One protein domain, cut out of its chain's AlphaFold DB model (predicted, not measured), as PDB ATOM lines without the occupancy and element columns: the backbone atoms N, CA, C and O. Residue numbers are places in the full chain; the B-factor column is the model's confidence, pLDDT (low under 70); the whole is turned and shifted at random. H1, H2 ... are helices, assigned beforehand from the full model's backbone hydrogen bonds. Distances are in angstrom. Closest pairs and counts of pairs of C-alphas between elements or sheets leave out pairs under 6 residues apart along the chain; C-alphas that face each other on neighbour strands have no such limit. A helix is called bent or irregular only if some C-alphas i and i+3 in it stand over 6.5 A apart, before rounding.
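AT A GLANCE: This is residues 38 to 138 of the 139 residues of an uncharacterized protein of Bacteroides sp. An279 (UniProt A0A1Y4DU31). A long straight helix, H3, is crossed near its middle by H2, which lies between H3 and H1; the short H4 sits across the far part of H3, away from H1 and H2. Each helix touches only its neighbours along the chain, and each touching pair meets about perpendicular. The printed part has 101 residues with four named helices, H1, H2, H3 and H4 in that order, and no named strand; its class is all helix. It is only just compact, close to loose, with a radius of gyration of the C-alphas of 15.1 A, and only just elongated, spanning 48 by 31 by 18 A.

HOW THE PARTS SIT: H3, residues 100 to 122, touches H2, residues 66 to 83, at 73 degrees, about perpendicular. H3 touches H2 with residues 106 to 113 alone, and H2 touches H3 with residues 69 to 76 alone; the closest C-alphas are those of Phe 73 and Phe 110, 6.3 A apart. H1, residues 38 to 49, touches H2 with residues 41 to 45 alone, and H2 touches H1 with residues 67 to 71 alone. The closest C-alphas of H1 and H2 are those of Asp 42 and Tyr 71, 6.1 A apart, and the tilt of 73 degrees is only just about perpendicular. H4, residues 129 to 137, touches H3 at residues 117 to 121 of H3, about perpendicular at 89 degrees. The closest C-alphas of H3 and H4 are those of Ile 121 and Leu 129, 6.2 A apart. H1 and H3, H1 and H4, and H2 and H4 are apart. In H3 every O i to N i+4 pair is within hydrogen-bond range; the counts are 7 of 8 in H1, 10 of 14 in H2 and 2 of 5 in H4, where 3 of 6 O i to N i+3 pairs are within range.

IN THESE COORDINATES: H3 runs 32.8 A, from C-alpha 100 at (34.167, -8.430, 33.802) to C-alpha 122. H2 runs 25.8 A, has a kink of 38 degrees near residue 77, and is irregular: C-alphas 79 and 82 are 9.4 A apart. H1 runs 16.0 A from C-alpha 38 at (19.753, -31.689, 45.436). H4 runs 11.7 A and ends with C-alpha 137 at (46.289, -40.416, 42.574); it is neither bent nor irregular, but only just: C-alphas 131 and 134 are 6.4 A apart.

THE WHOLE: The C-alphas of Glu 54 and Arg 138, 51.0 A apart, are the two farthest apart. The links H1 to H2 and H2 to H3 are long, with 16 residues each; in the second, residues 92 to 93 pair antiparallel with residues 96 to 97. The link from H3 to H4 is short, with 6 residues. The printed part has no cut. The mean pLDDT of the printed part is 86.5, and residues 89 to 90 and 136 to 138 are under 70.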
ATOM      1  N   PRO A  38      18.859 -32.552  46.216       92.38
ATOM      2  CA  PRO A  38      19.753 -31.689  45.436       92.38
ATOM      3  C   PRO A  38      19.151 -31.234  44.099       92.38
ATOM      4  O   PRO A  38      18.997 -30.042  43.881       92.38
ATOM      5  N   HIS A  39      18.624 -32.158  43.287       90.00
ATOM      6  CA  HIS A  39      18.002 -31.811  42.001       90.00
ATOM      7  C   HIS A  39      16.755 -30.909  42.110       90.00
ATOM      8  O   HIS A  39      16.423 -30.207  41.158       90.00
ATOM      9  N   GLU A  40      16.033 -30.924  43.237       93.88
ATOM     10  CA  GLU A  40      14.912 -30.001  43.470       93.88
ATOM     11  C   GLU A  40      15.423 -28.590  43.788       93.88
ATOM     12  O   GLU A  40      14.820 -27.603  43.357       93.88
ATOM     13  N   LYS A  41      16.535 -28.500  44.529       95.81
ATOM     14  CA  LYS A  41      17.222 -27.237  44.820       95.81
ATOM     15  C   LYS A  41      17.847 -26.666  43.549       95.81
ATOM     16  O   LYS A  41      17.545 -25.526  43.218       95.81
ATOM     17  N   ASP A  42      18.579 -27.472  42.781       94.69
ATOM     18  CA  ASP A  42      19.180 -27.080  41.495       94.69
ATOM     19  C   ASP A  42      18.129 -26.577  40.508       94.69
ATOM     20  O   ASP A  42      18.320 -25.552  39.852       94.69
ATOM     21  N   TYR A  43      16.979 -27.259  40.447       92.75
ATOM     22  CA  TYR A  43      15.853 -26.801  39.644       92.75
ATOM     23  C   TYR A  43      15.408 -25.394  40.059       92.75
ATOM     24  O   TYR A  43      15.238 -24.537  39.194       92.75
ATOM     25  N   LEU A  44      15.251 -25.118  41.360       95.06
ATOM     26  CA  LEU A  44      14.919 -23.771  41.839       95.06
ATOM     27  C   LEU A  44      16.039 -22.760  41.544       95.06
ATOM     28  O   LEU A  44      15.738 -21.659  41.082       95.06
ATOM     29  N   PHE A  45      17.303 -23.110  41.786       95.69
ATOM     30  CA  PHE A  45      18.446 -22.222  41.558       95.69
ATOM     31  C   PHE A  45      18.585 -21.823  40.088       95.69
ATOM     32  O   PHE A  45      18.891 -20.667  39.804       95.69
ATOM     33  N   GLY A  46      18.246 -22.723  39.158       92.25
ATOM     34  CA  GLY A  46      18.092 -22.412  37.735       92.25
ATOM     35  C   GLY A  46      17.164 -21.229  37.487       92.25
ATOM     36  O   GLY A  46      17.537 -20.282  36.795       92.25
ATOM     37  N   TRP A  47      15.986 -21.236  38.112       91.00
ATOM     38  CA  TRP A  47      15.031 -20.133  38.009       91.00
ATOM     39  C   TRP A  47      15.503 -18.870  38.737       91.00
ATOM     40  O   TRP A  47      15.347 -17.769  38.212       91.00
ATOM     41  N   MET A  48      16.102 -19.006  39.922       92.25
ATOM     42  CA  MET A  48      16.609 -17.862  40.690       92.25
ATOM     43  C   MET A  48      17.725 -17.121  39.943       92.25
ATOM     44  O   MET A  48      17.698 -15.894  39.897       92.25
ATOM     45  N   ARG A  49      18.643 -17.850  39.290       88.56
ATOM     46  CA  ARG A  49      19.754 -17.295  38.491       88.56
ATOM     47  C   ARG A  49      19.273 -16.409  37.340       88.56
ATOM     48  O   ARG A  49      19.988 -15.505  36.915       88.56
ATOM     49  N   VAL A  50      18.076 -16.676  36.817       86.31
ATOM     50  CA  VAL A  50      17.499 -15.934  35.688       86.31
ATOM     51  C   VAL A  50      16.418 -14.930  36.088       86.31
ATOM     52  O   VAL A  50      15.789 -14.331  35.221       86.31
ATOM     53  N   SER A  51      16.190 -14.735  37.388       85.25
ATOM     54  CA  SER A  51      15.159 -13.829  37.894       85.25
ATOM     55  C   SER A  51      15.725 -12.437  38.155       85.25
ATOM     56  O   SER A  51      16.738 -12.297  38.838       85.25
ATOM     57  N   TYR A  52      15.021 -11.406  37.686       83.38
ATOM     58  CA  TYR A  52      15.370 -10.002  37.899       83.38
ATOM     59  C   TYR A  52      14.242  -9.254  38.609       83.38
ATOM     60  O   TYR A  52      13.069  -9.610  38.481       83.38
ATOM     61  N   ASN A  53      14.601  -8.222  39.367       84.12
ATOM     62  CA  ASN A  53      13.641  -7.292  39.953       84.12
ATOM     63  C   ASN A  53      13.168  -6.244  38.930       84.12
ATOM     64  O   ASN A  53      13.668  -6.167  37.807       84.12
ATOM     65  N   GLU A  54      12.206  -5.411  39.330       80.56
ATOM     66  CA  GLU A  54      11.631  -4.355  38.482       80.56
ATOM     67  C   GLU A  54      12.667  -3.316  38.025       80.56
ATOM     68  O   GLU A  54      12.480  -2.652  37.010       80.56
ATOM     69  N   GLN A  55      13.784  -3.193  38.748       79.38
ATOM     70  CA  GLN A  55      14.903  -2.313  38.414       79.38
ATOM     71  C   GLN A  55      15.924  -2.973  37.469       79.38
ATOM     72  O   GLN A  55      16.980  -2.392  37.221       79.38
ATOM     73  N   GLY A  56      15.653  -4.185  36.972       75.38
ATOM     74  CA  GLY A  56      16.545  -4.911  36.068       75.38
ATOM     75  C   GLY A  56      17.816  -5.445  36.734       75.38
ATOM     76  O   GLY A  56      18.783  -5.746  36.041       75.38
ATOM     77  N   LYS A  57      17.840  -5.578  38.067       78.62
ATOM     78  CA  LYS A  57      18.944  -6.203  38.818       78.62
ATOM     79  C   LYS A  57      18.607  -7.653  39.179       78.62
ATOM     80  O   LYS A  57      17.422  -7.949  39.355       78.62
ATOM     81  N   PRO A  58      19.603  -8.548  39.323       83.19
ATOM     82  CA  PRO A  58      19.359  -9.912  39.785       83.19
ATOM     83  C   PRO A  58      18.534  -9.918  41.077       83.19
ATOM     84  O   PRO A  58      18.837  -9.189  42.021       83.19
ATOM     85  N   ALA A  59      17.465 -10.714  41.108       87.88
ATOM     86  CA  ALA A  59      16.562 -10.793  42.257       87.88
ATOM     87  C   ALA A  59      17.155 -11.607  43.419       87.88
ATOM     88  O   ALA A  59      16.706 -11.482  44.557       87.88
ATOM     89  N   PHE A  60      18.151 -12.444  43.125       90.31
ATOM     90  CA  PHE A  60      18.826 -13.307  44.085       90.31
ATOM     91  C   PHE A  60      20.329 -13.289  43.830       90.31
ATOM     92  O   PHE A  60      20.756 -13.360  42.677       90.31
ATOM     93  N   ASP A  61      21.111 -13.263  44.906       91.00
ATOM     94  CA  ASP A  61      22.537 -13.565  44.855       91.00
ATOM     95  C   ASP A  61      22.747 -15.018  45.290       91.00
ATOM     96  O   ASP A  61      22.577 -15.369  46.458       91.00
ATOM     97  N   LEU A  62      23.049 -15.891  44.327       93.06
ATOM     98  CA  LEU A  62      23.285 -17.299  44.628       93.06
ATOM     99  C   LEU A  62      24.668 -17.529  45.254       93.06
ATOM    100  O   LEU A  62      24.814 -18.506  45.985       93.06
ATOM    101  N   TYR A  63      25.659 -16.657  45.028       91.81
ATOM    102  CA  TYR A  63      27.015 -16.836  45.574       91.81
ATOM    103  C   TYR A  63      27.030 -16.765  47.109       91.81
ATOM    104  O   TYR A  63      27.923 -17.329  47.748       91.81
ATOM    105  N   GLU A  64      26.023 -16.120  47.703       90.50
ATOM    106  CA  GLU A  64      25.818 -16.045  49.151       90.50
ATOM    107  C   GLU A  64      25.004 -17.224  49.723       90.50
ATOM    108  O   GLU A  64      25.010 -17.450  50.936       90.50
ATOM    109  N   GLU A  65      24.322 -18.018  48.889       91.75
ATOM    110  CA  GLU A  65      23.496 -19.138  49.352       91.75
ATOM    111  C   GLU A  65      24.336 -20.416  49.491       91.75
ATOM    112  O   GLU A  65      24.817 -21.003  48.522       91.75
ATOM    113  N   THR A  66      24.483 -20.889  50.732       91.12
ATOM    114  CA  THR A  66      25.308 -22.063  51.060       91.12
ATOM    115  C   THR A  66      24.812 -23.322  50.350       91.12
ATOM    116  O   THR A  66      25.611 -24.128  49.885       91.12
ATOM    117  N   GLU A  67      23.494 -23.479  50.228       93.06
ATOM    118  CA  GLU A  67      22.880 -24.630  49.555       93.06
ATOM    119  C   GLU A  67      23.090 -24.611  48.029       93.06
ATOM    120  O   GLU A  67      22.904 -25.639  47.384       93.06
ATOM    121  N   ALA A  68      23.473 -23.468  47.448       95.31
ATOM    122  CA  ALA A  68      23.674 -23.297  46.008       95.31
ATOM    123  C   ALA A  68      25.136 -23.476  45.571       95.31
ATOM    124  O   ALA A  68      25.429 -23.384  44.380       95.31
ATOM    125  N   GLN A  69      26.066 -23.732  46.497       94.06
ATOM    126  CA  GLN A  69      27.493 -23.715  46.174       94.06
ATOM    127  C   GLN A  69      27.891 -24.754  45.116       94.06
ATOM    128  O   GLN A  69      28.594 -24.420  44.165       94.06
ATOM    129  N   GLU A  70      27.404 -25.991  45.244       92.25
ATOM    130  CA  GLU A  70      27.648 -27.057  44.259       92.25
ATOM    131  C   GLU A  70      27.035 -26.723  42.900       92.25
ATOM    132  O   GLU A  70      27.675 -26.896  41.864       92.25
ATOM    133  N   TYR A  71      25.816 -26.178  42.911       95.06
ATOM    134  CA  TYR A  71      25.129 -25.727  41.708       95.06
ATOM    135  C   TYR A  71      25.938 -24.651  40.970       95.06
ATOM    136  O   TYR A  71      26.110 -24.736  39.753       95.06
ATOM    137  N   ILE A  72      26.461 -23.650  41.685       95.00
ATOM    138  CA  ILE A  72      27.280 -22.584  41.092       95.00
ATOM    139  C   ILE A  72      28.576 -23.153  40.545       95.00
ATOM    140  O   ILE A  72      28.907 -22.886  39.394       95.00
ATOM    141  N   PHE A  73      29.275 -23.968  41.336       93.50
ATOM    142  CA  PHE A  73      30.526 -24.581  40.912       93.50
ATOM    143  C   PHE A  73      30.345 -25.372  39.612       93.50
ATOM    144  O   PHE A  73      31.083 -25.170  38.651       93.50
ATOM    145  N   PHE A  74      29.299 -26.199  39.537       91.31
ATOM    146  CA  PHE A  74      28.957 -26.939  38.326       91.31
ATOM    147  C   PHE A  74      28.650 -26.017  37.137       91.31
ATOM    148  O   PHE A  74      29.120 -26.260  36.028       91.31
ATOM    149  N   ASN A  75      27.896 -24.935  37.350       91.75
ATOM    150  CA  ASN A  75      27.594 -23.979  36.284       91.75
ATOM    151  C   ASN A  75      28.836 -23.231  35.791       91.75
ATOM    152  O   ASN A  75      28.926 -22.984  34.591       91.75
ATOM    153  N   ILE A  76      29.784 -22.895  36.668       92.75
ATOM    154  CA  ILE A  76      31.075 -22.320  36.268       92.75
ATOM    155  C   ILE A  76      31.829 -23.341  35.414       92.75
ATOM    156  O   ILE A  76      32.202 -23.030  34.291       92.75
ATOM    157  N   VAL A  77      31.947 -24.594  35.854       90.56
ATOM    158  CA  VAL A  77      32.606 -25.635  35.044       90.56
ATOM    159  C   VAL A  77      31.977 -25.760  33.652       90.56
ATOM    160  O   VAL A  77      32.695 -25.810  32.659       90.56
ATOM    161  N   LEU A  78      30.646 -25.741  33.555       88.94
ATOM    162  CA  LEU A  78      29.954 -25.781  32.263       88.94
ATOM    163  C   LEU A  78      30.146 -24.520  31.412       88.94
ATOM    164  O   LEU A  78      30.150 -24.613  30.189       88.94
ATOM    165  N   THR A  79      30.241 -23.354  32.046       88.75
ATOM    166  CA  THR A  79      30.329 -22.062  31.350       88.75
ATOM    167  C   THR A  79      31.717 -21.855  30.744       88.75
ATOM    168  O   THR A  79      31.822 -21.339  29.635       88.75
ATOM    169  N   TYR A  80      32.767 -22.272  31.455       88.69
ATOM    170  CA  TYR A  80      34.157 -22.034  31.060       88.69
ATOM    171  C   TYR A  80      34.790 -23.251  30.366       88.69
ATOM    172  O   TYR A  80      35.685 -23.085  29.543       88.69
ATOM    173  N   GLY A  81      34.300 -24.468  30.632       84.62
ATOM    174  CA  GLY A  81      34.700 -25.679  29.914       84.62
ATOM    175  C   GLY A  81      36.212 -25.920  29.921       84.62
ATOM    176  O   GLY A  81      36.823 -26.032  30.983       84.62
ATOM    177  N   GLU A  82      36.801 -26.022  28.728       79.56
ATOM    178  CA  GLU A  82      38.242 -26.243  28.532       79.56
ATOM    179  C   GLU A  82      39.105 -25.027  28.908       79.56
ATOM    180  O   GLU A  82      40.292 -25.195  29.159       79.56
ATOM    181  N   ASP A  83      38.516 -23.830  28.996       82.81
ATOM    182  CA  ASP A  83      39.200 -22.567  29.311       82.81
ATOM    183  C   ASP A  83      38.979 -22.125  30.773       82.81
ATOM    184  O   ASP A  83      39.115 -20.947  31.125       82.81
ATOM    185  N   ILE A  84      38.607 -23.065  31.646       84.44
ATOM    186  CA  ILE A  84      38.352 -22.806  33.070       84.44
ATOM    187  C   ILE A  84      39.580 -22.307  33.834       84.44
ATOM    188  O   ILE A  84      39.434 -21.699  34.883       84.44
ATOM    189  N   ASP A  85      40.787 -22.537  33.332       81.88
ATOM    190  CA  ASP A  85      42.030 -22.016  33.898       81.88
ATOM    191  C   ASP A  85      42.287 -20.547  33.537       81.88
ATOM    192  O   ASP A  85      43.055 -19.870  34.220       81.88
ATOM    193  N   LYS A  86      41.645 -20.043  32.478       84.31
ATOM    194  CA  LYS A  86      41.908 -18.705  31.939       84.31
ATOM    195  C   LYS A  86      40.967 -17.656  32.503       84.31
ATOM    196  O   LYS A  86      41.403 -16.542  32.750       84.31
ATOM    197  N   PHE A  87      39.684 -17.985  32.691       84.56
ATOM    198  CA  PHE A  87      38.644 -16.998  33.026       84.56
ATOM    199  C   PHE A  87      38.677 -15.759  32.102       84.56
ATOM    200  O   PHE A  87      38.432 -14.633  32.529       84.56
ATOM    201  N   GLU A  88      38.989 -15.960  30.821       78.00
ATOM    202  CA  GLU A  88      39.199 -14.892  29.843       78.00
ATOM    203  C   GLU A  88      38.377 -15.133  28.570       78.00
ATOM    204  O   GLU A  88      38.084 -16.265  28.191       78.00
ATOM    205  N   GLY A  89      38.034 -14.045  27.874       67.00
ATOM    206  CA  GLY A  89      37.369 -14.087  26.569       67.00
ATOM    207  C   GLY A  89      35.873 -13.750  26.601       67.00
ATOM    208  O   GLY A  89      35.329 -13.328  27.622       67.00
ATOM    209  N   PRO A  90      35.177 -13.841  25.450       66.81
ATOM    210  CA  PRO A  90      33.738 -13.636  25.388       66.81
ATOM    211  C   PRO A  90      33.014 -14.853  25.967       66.81
ATOM    212  O   PRO A  90      32.639 -15.775  25.249       66.81
ATOM    213  N   ILE A  91      32.812 -14.833  27.278       79.19
ATOM    214  CA  ILE A  91      32.157 -15.924  27.996       79.19
ATOM    215  C   ILE A  91      30.651 -15.709  27.970       79.19
ATOM    216  O   ILE A  91      30.166 -14.619  28.267       79.19
ATOM    217  N   MET A  92      29.903 -16.739  27.584       79.12
ATOM    218  CA  MET A  92      28.449 -16.671  27.475       79.12
ATOM    219  C   MET A  92      27.806 -17.234  28.739       79.12
ATOM    220  O   MET A  92      27.847 -18.432  29.000       79.12
ATOM    221  N   GLY A  93      27.187 -16.352  29.513       77.00
ATOM    222  CA  GLY A  93      26.326 -16.701  30.628       77.00
ATOM    223  C   GLY A  93      24.869 -16.921  30.205       77.00
ATOM    224  O   GLY A  93      24.515 -16.834  29.026       77.00
ATOM    225  N   PRO A  94      23.974 -17.153  31.179       71.00
ATOM    226  CA  PRO A  94      22.550 -17.393  30.934       71.00
ATOM    227  C   PRO A  94      21.826 -16.199  30.293       71.00
ATOM    228  O   PRO A  94      20.760 -16.388  29.713       71.00
ATOM    229  N   HIS A  95      22.405 -14.997  30.374       75.44
ATOM    230  CA  HIS A  95      21.817 -13.741  29.884       75.44
ATOM    231  C   HIS A  95      22.577 -13.126  28.708       75.44
ATOM    232  O   HIS A  95      22.313 -11.989  28.325       75.44
ATOM    233  N   GLY A  96      23.516 -13.870  28.121       80.44
ATOM    234  CA  GLY A  96      24.408 -13.376  27.077       80.44
ATOM    235  C   GLY A  96      25.843 -13.254  27.569       80.44
ATOM    236  O   GLY A  96      26.257 -13.970  28.478       80.44
ATOM    237  N   LYS A  97      26.621 -12.378  26.936       86.44
ATOM    238  CA  LYS A  97      28.037 -12.199  27.266       86.44
ATOM    239  C   LYS A  97      28.190 -11.710  28.712       86.44
ATOM    240  O   LYS A  97      27.589 -10.701  29.068       86.44
ATOM    241  N   LEU A  98      29.004 -12.409  29.500       85.06
ATOM    242  CA  LEU A  98      29.350 -12.017  30.861       85.06
ATOM    243  C   LEU A  98      30.175 -10.732  30.864       85.06
ATOM    244  O   LEU A  98      31.040 -10.515  30.009       85.06
ATOM    245  N   MET A  99      29.909  -9.901  31.861       87.94
ATOM    246  CA  MET A  99      30.683  -8.710  32.174       87.94
ATOM    247  C   MET A  99      31.898  -9.064  33.042       87.94
ATOM    248  O   MET A  99      31.878 -10.036  33.795       87.94
ATOM    249  N   ASP A 100      32.929  -8.215  33.031       88.38
ATOM    250  CA  ASP A 100      34.167  -8.430  33.802       88.38
ATOM    251  C   ASP A 100      33.931  -8.593  35.315       88.38
ATOM    252  O   ASP A 100      34.708  -9.233  36.021       88.38
ATOM    253  N   GLU A 101      32.870  -7.995  35.864       88.31
ATOM    254  CA  GLU A 101      32.495  -8.213  37.266       88.31
ATOM    255  C   GLU A 101      31.975  -9.633  37.517       88.31
ATOM    256  O   GLU A 101      32.329 -10.237  38.528       88.31
ATOM    257  N   GLU A 102      31.169 -10.175  36.606       88.38
ATOM    258  CA  GLU A 102      30.624 -11.532  36.710       88.38
ATOM    259  C   GLU A 102      31.745 -12.565  36.582       88.38
ATOM    260  O   GLU A 102      31.848 -13.459  37.417       88.38
ATOM    261  N   ILE A 103      32.658 -12.360  35.628       90.81
ATOM    262  CA  ILE A 103      33.841 -13.211  35.440       90.81
ATOM    263  C   ILE A 103      34.721 -13.211  36.697       90.81
ATOM    264  O   ILE A 103      35.145 -14.264  37.170       90.81
ATOM    265  N   ARG A 104      34.956 -12.038  37.305       91.19
ATOM    266  CA  ARG A 104      35.708 -11.947  38.569       91.19
ATOM    267  C   ARG A 104      35.015 -12.678  39.719       91.19
ATOM    268  O   ARG A 104      35.704 -13.293  40.531       91.19
ATOM    269  N   LYS A 105      33.682 -12.610  39.810       91.56
ATOM    270  CA  LYS A 105      32.912 -13.342  40.831       91.56
ATOM    271  C   LYS A 105      33.004 -14.850  40.623       91.56
ATOM    272  O   LYS A 105      33.239 -15.563  41.596       91.56
ATOM    273  N   ASP A 106      32.882 -15.315  39.383       93.19
ATOM    274  CA  ASP A 106      33.047 -16.726  39.033       93.19
ATOM    275  C   ASP A 106      34.435 -17.234  39.412       93.19
ATOM    276  O   ASP A 106      34.540 -18.231  40.123       93.19
ATOM    277  N   HIS A 107      35.490 -16.520  39.018       93.38
ATOM    278  CA  HIS A 107      36.866 -16.897  39.333       93.38
ATOM    279  C   HIS A 107      37.102 -16.971  40.847       93.38
ATOM    280  O   HIS A 107      37.538 -18.000  41.369       93.38
ATOM    281  N   ALA A 108      36.724 -15.919  41.582       93.62
ATOM    282  CA  ALA A 108      36.880 -15.882  43.033       93.62
ATOM    283  C   ALA A 108      36.095 -17.004  43.735       93.62
ATOM    284  O   ALA A 108      36.569 -17.589  44.714       93.62
ATOM    285  N   PHE A 109      34.889 -17.316  43.249       95.12
ATOM    286  CA  PHE A 109      34.093 -18.412  43.783       95.12
ATOM    287  C   PHE A 109      34.713 -19.775  43.465       95.12
ATOM    288  O   PHE A 109      34.788 -20.624  44.355       95.12
ATOM    289  N   PHE A 110      35.165 -19.983  42.228       94.31
ATOM    290  CA  PHE A 110      35.770 -21.229  41.776       94.31
ATOM    291  C   PHE A 110      37.000 -21.584  42.610       94.31
ATOM    292  O   PHE A 110      37.049 -22.674  43.176       94.31
ATOM    293  N   ASP A 111      37.929 -20.644  42.780       92.94
ATOM    294  CA  ASP A 111      39.136 -20.842  43.586       92.94
ATOM    295  C   ASP A 111      38.805 -21.164  45.041       92.94
ATOM    296  O   ASP A 111      39.338 -22.114  45.630       92.94
ATOM    297  N   LYS A 112      37.871 -20.402  45.623       93.62
ATOM    298  CA  LYS A 112      37.393 -20.638  46.985       93.62
ATOM    299  C   LYS A 112      36.811 -22.042  47.119       93.62
ATOM    300  O   LYS A 112      37.165 -22.752  48.059       93.62
ATOM    301  N   TYR A 113      35.932 -22.457  46.213       92.31
ATOM    302  CA  TYR A 113      35.272 -23.758  46.304       92.31
ATOM    303  C   TYR A 113      36.240 -24.916  46.023       92.31
ATOM    304  O   TYR A 113      36.253 -25.907  46.754       92.31
ATOM    305  N   LEU A 114      37.138 -24.759  45.050       90.06
ATOM    306  CA  LEU A 114      38.194 -25.725  44.757       90.06
ATOM    307  C   LEU A 114      39.154 -25.900  45.944       90.06
ATOM    308  O   LEU A 114      39.597 -27.016  46.216       90.06
ATOM    309  N   SER A 115      39.447 -24.833  46.697       90.62
ATOM    310  CA  SER A 115      40.262 -24.928  47.919       90.62
ATOM    311  C   SER A 115      39.634 -25.836  48.985       90.62
ATOM    312  O   SER A 115      40.351 -26.560  49.676       90.62
ATOM    313  N   ILE A 116      38.297 -25.874  49.074       89.69
ATOM    314  CA  ILE A 116      37.578 -26.784  49.975       89.69
ATOM    315  C   ILE A 116      37.824 -28.230  49.542       89.69
ATOM    316  O   ILE A 116      38.103 -29.079  50.385       89.69
ATOM    317  N   TRP A 117      37.770 -28.513  48.238       87.56
ATOM    318  CA  TRP A 117      38.050 -29.850  47.708       87.56
ATOM    319  C   TRP A 117      39.501 -30.270  47.948       87.56
ATOM    320  O   TRP A 117      39.735 -31.386  48.401       87.56
ATOM    321  N   LYS A 118      40.470 -29.372  47.726       87.75
ATOM    322  CA  LYS A 118      41.890 -29.626  48.040       87.75
ATOM    323  C   LYS A 118      42.070 -30.009  49.510       87.75
ATOM    324  O   LYS A 118      42.644 -31.054  49.803       87.75
ATOM    325  N   LYS A 119      41.474 -29.234  50.418       89.38
ATOM    326  CA  LYS A 119      41.506 -29.511  51.858       89.38
ATOM    327  C   LYS A 119      40.873 -30.862  52.213       89.38
ATOM    328  O   LYS A 119      41.428 -31.604  53.015       89.38
ATOM    329  N   GLN A 120      39.745 -31.217  51.593       87.94
ATOM    330  CA  GLN A 120      39.105 -32.522  51.803       87.94
ATOM    331  C   GLN A 120      40.017 -33.695  51.410       87.94
ATOM    332  O   GLN A 120      40.047 -34.715  52.102       87.94
ATOM    333  N   ILE A 121      40.780 -33.555  50.320       86.56
ATOM    334  CA  ILE A 121      41.764 -34.559  49.892       86.56
ATOM    335  C   ILE A 121      42.899 -34.670  50.915       86.56
ATOM    336  O   ILE A 121      43.234 -35.781  51.330       86.56
ATOM    337  N   GLU A 122      43.471 -33.535  51.329       87.88
ATOM    338  CA  GLU A 122      44.574 -33.470  52.301       87.88
ATOM    339  C   GLU A 122      44.186 -34.102  53.643       87.88
ATOM    340  O   GLU A 122      44.913 -34.938  54.180       87.88
ATOM    341  N   GLU A 123      43.001 -33.762  54.153       90.06
ATOM    342  CA  GLU A 123      42.466 -34.281  55.415       90.06
ATOM    343  C   GLU A 123      41.897 -35.703  55.285       90.06
ATOM    344  O   GLU A 123      41.484 -36.296  56.284       90.06
ATOM    345  N   ARG A 124      41.861 -36.263  54.065       86.25
ATOM    346  CA  ARG A 124      41.200 -37.537  53.736       86.25
ATOM    347  C   ARG A 124      39.788 -37.623  54.318       86.25
ATOM    348  O   ARG A 124      39.368 -38.668  54.818       86.25
ATOM    349  N   ASN A 125      39.049 -36.523  54.235       86.62
ATOM    350  CA  ASN A 125      37.717 -36.396  54.798       86.62
ATOM    351  C   ASN A 125      36.839 -35.540  53.887       86.62
ATOM    352  O   ASN A 125      37.241 -34.467  53.456       86.62
ATOM    353  N   GLY A 126      35.620 -35.994  53.612       85.75
ATOM    354  CA  GLY A 126      34.662 -35.236  52.819       85.75
ATOM    355  C   GLY A 126      33.709 -36.128  52.030       85.75
ATOM    356  O   GLY A 126      34.033 -37.281  51.733       85.75
ATOM    357  N   PRO A 127      32.532 -35.599  51.656       83.56
ATOM    358  CA  PRO A 127      31.497 -36.368  50.966       83.56
ATOM    359  C   PRO A 127      31.932 -36.841  49.573       83.56
ATOM    360  O   PRO A 127      31.472 -37.880  49.108       83.56
ATOM    361  N   TYR A 128      32.844 -36.109  48.928       82.19
ATOM    362  CA  TYR A 128      33.310 -36.388  47.570       82.19
ATOM    363  C   TYR A 128      34.695 -37.028  47.513       82.19
ATOM    364  O   TYR A 128      35.206 -37.268  46.423       82.19
ATOM    365  N   LEU A 129      35.310 -37.346  48.656       84.81
ATOM    366  CA  LEU A 129      36.680 -37.861  48.695       84.81
ATOM    367  C   LEU A 129      36.864 -39.110  47.822       84.81
ATOM    368  O   LEU A 129      37.850 -39.210  47.099       84.81
ATOM    369  N   SER A 130      35.908 -40.043  47.857       86.06
ATOM    370  CA  SER A 130      35.954 -41.281  47.068       86.06
ATOM    371  C   SER A 130      35.926 -41.046  45.555       86.06
ATOM    372  O   SER A 130      36.391 -41.897  44.802       86.06
ATOM    373  N   ILE A 131      35.396 -39.903  45.118       84.00
ATOM    374  CA  ILE A 131      35.300 -39.503  43.712       84.00
ATOM    375  C   ILE A 131      36.519 -38.665  43.322       84.00
ATOM    376  O   ILE A 131      37.106 -38.885  42.268       84.00
ATOM    377  N   ILE A 132      36.911 -37.722  44.179       82.69
ATOM    378  CA  ILE A 132      37.967 -36.755  43.888       82.69
ATOM    379  C   ILE A 132      39.352 -37.399  44.027       82.69
ATOM    380  O   ILE A 132      40.184 -37.239  43.141       82.69
ATOM    381  N   ALA A 133      39.617 -38.157  45.096       81.81
ATOM    382  CA  ALA A 133      40.953 -38.695  45.371       81.81
ATOM    383  C   ALA A 133      41.534 -39.542  44.216       81.81
ATOM    384  O   ALA A 133      42.694 -39.324  43.866       81.81
ATOM    385  N   PRO A 134      40.777 -40.440  43.548       83.44
ATOM    386  CA  PRO A 134      41.286 -41.180  42.391       83.44
ATOM    387  C   PRO A 134      41.747 -40.299  41.223       83.44
ATOM    388  O   PRO A 134      42.655 -40.699  40.495       83.44
ATOM    389  N   CYS A 135      41.163 -39.110  41.044       76.25
ATOM    390  CA  CYS A 135      41.557 -38.167  39.994       76.25
ATOM    391  C   CYS A 135      42.925 -37.520  40.261       76.25
ATOM    392  O   CYS A 135      43.569 -37.076  39.319       76.25
ATOM    393  N   PHE A 136      43.380 -37.503  41.518       68.69
ATOM    394  CA  PHE A 136      44.675 -36.944  41.927       68.69
ATOM    395  C   PHE A 136      45.747 -38.012  42.205       68.69
ATOM    396  O   PHE A 136      46.915 -37.674  42.359       68.69
ATOM    397  N   ILE A 137      45.372 -39.296  42.279       61.97
ATOM    398  CA  ILE A 137      46.289 -40.416  42.574       61.97
ATOM    399  C   ILE A 137      46.841 -41.075  41.291       61.97
ATOM    400  O   ILE A 137      47.746 -41.906  41.360       61.97
ATOM    401  N   ARG A 138      46.352 -40.701  40.101       47.81
ATOM    402  CA  ARG A 138      46.916 -41.177  38.827       47.81
ATOM    403  C   ARG A 138      48.178 -40.387  38.462       47.81
ATOM    404  O   ARG A 138      48.097 -39.391  37.753       47.81
TER     405      ARG A 138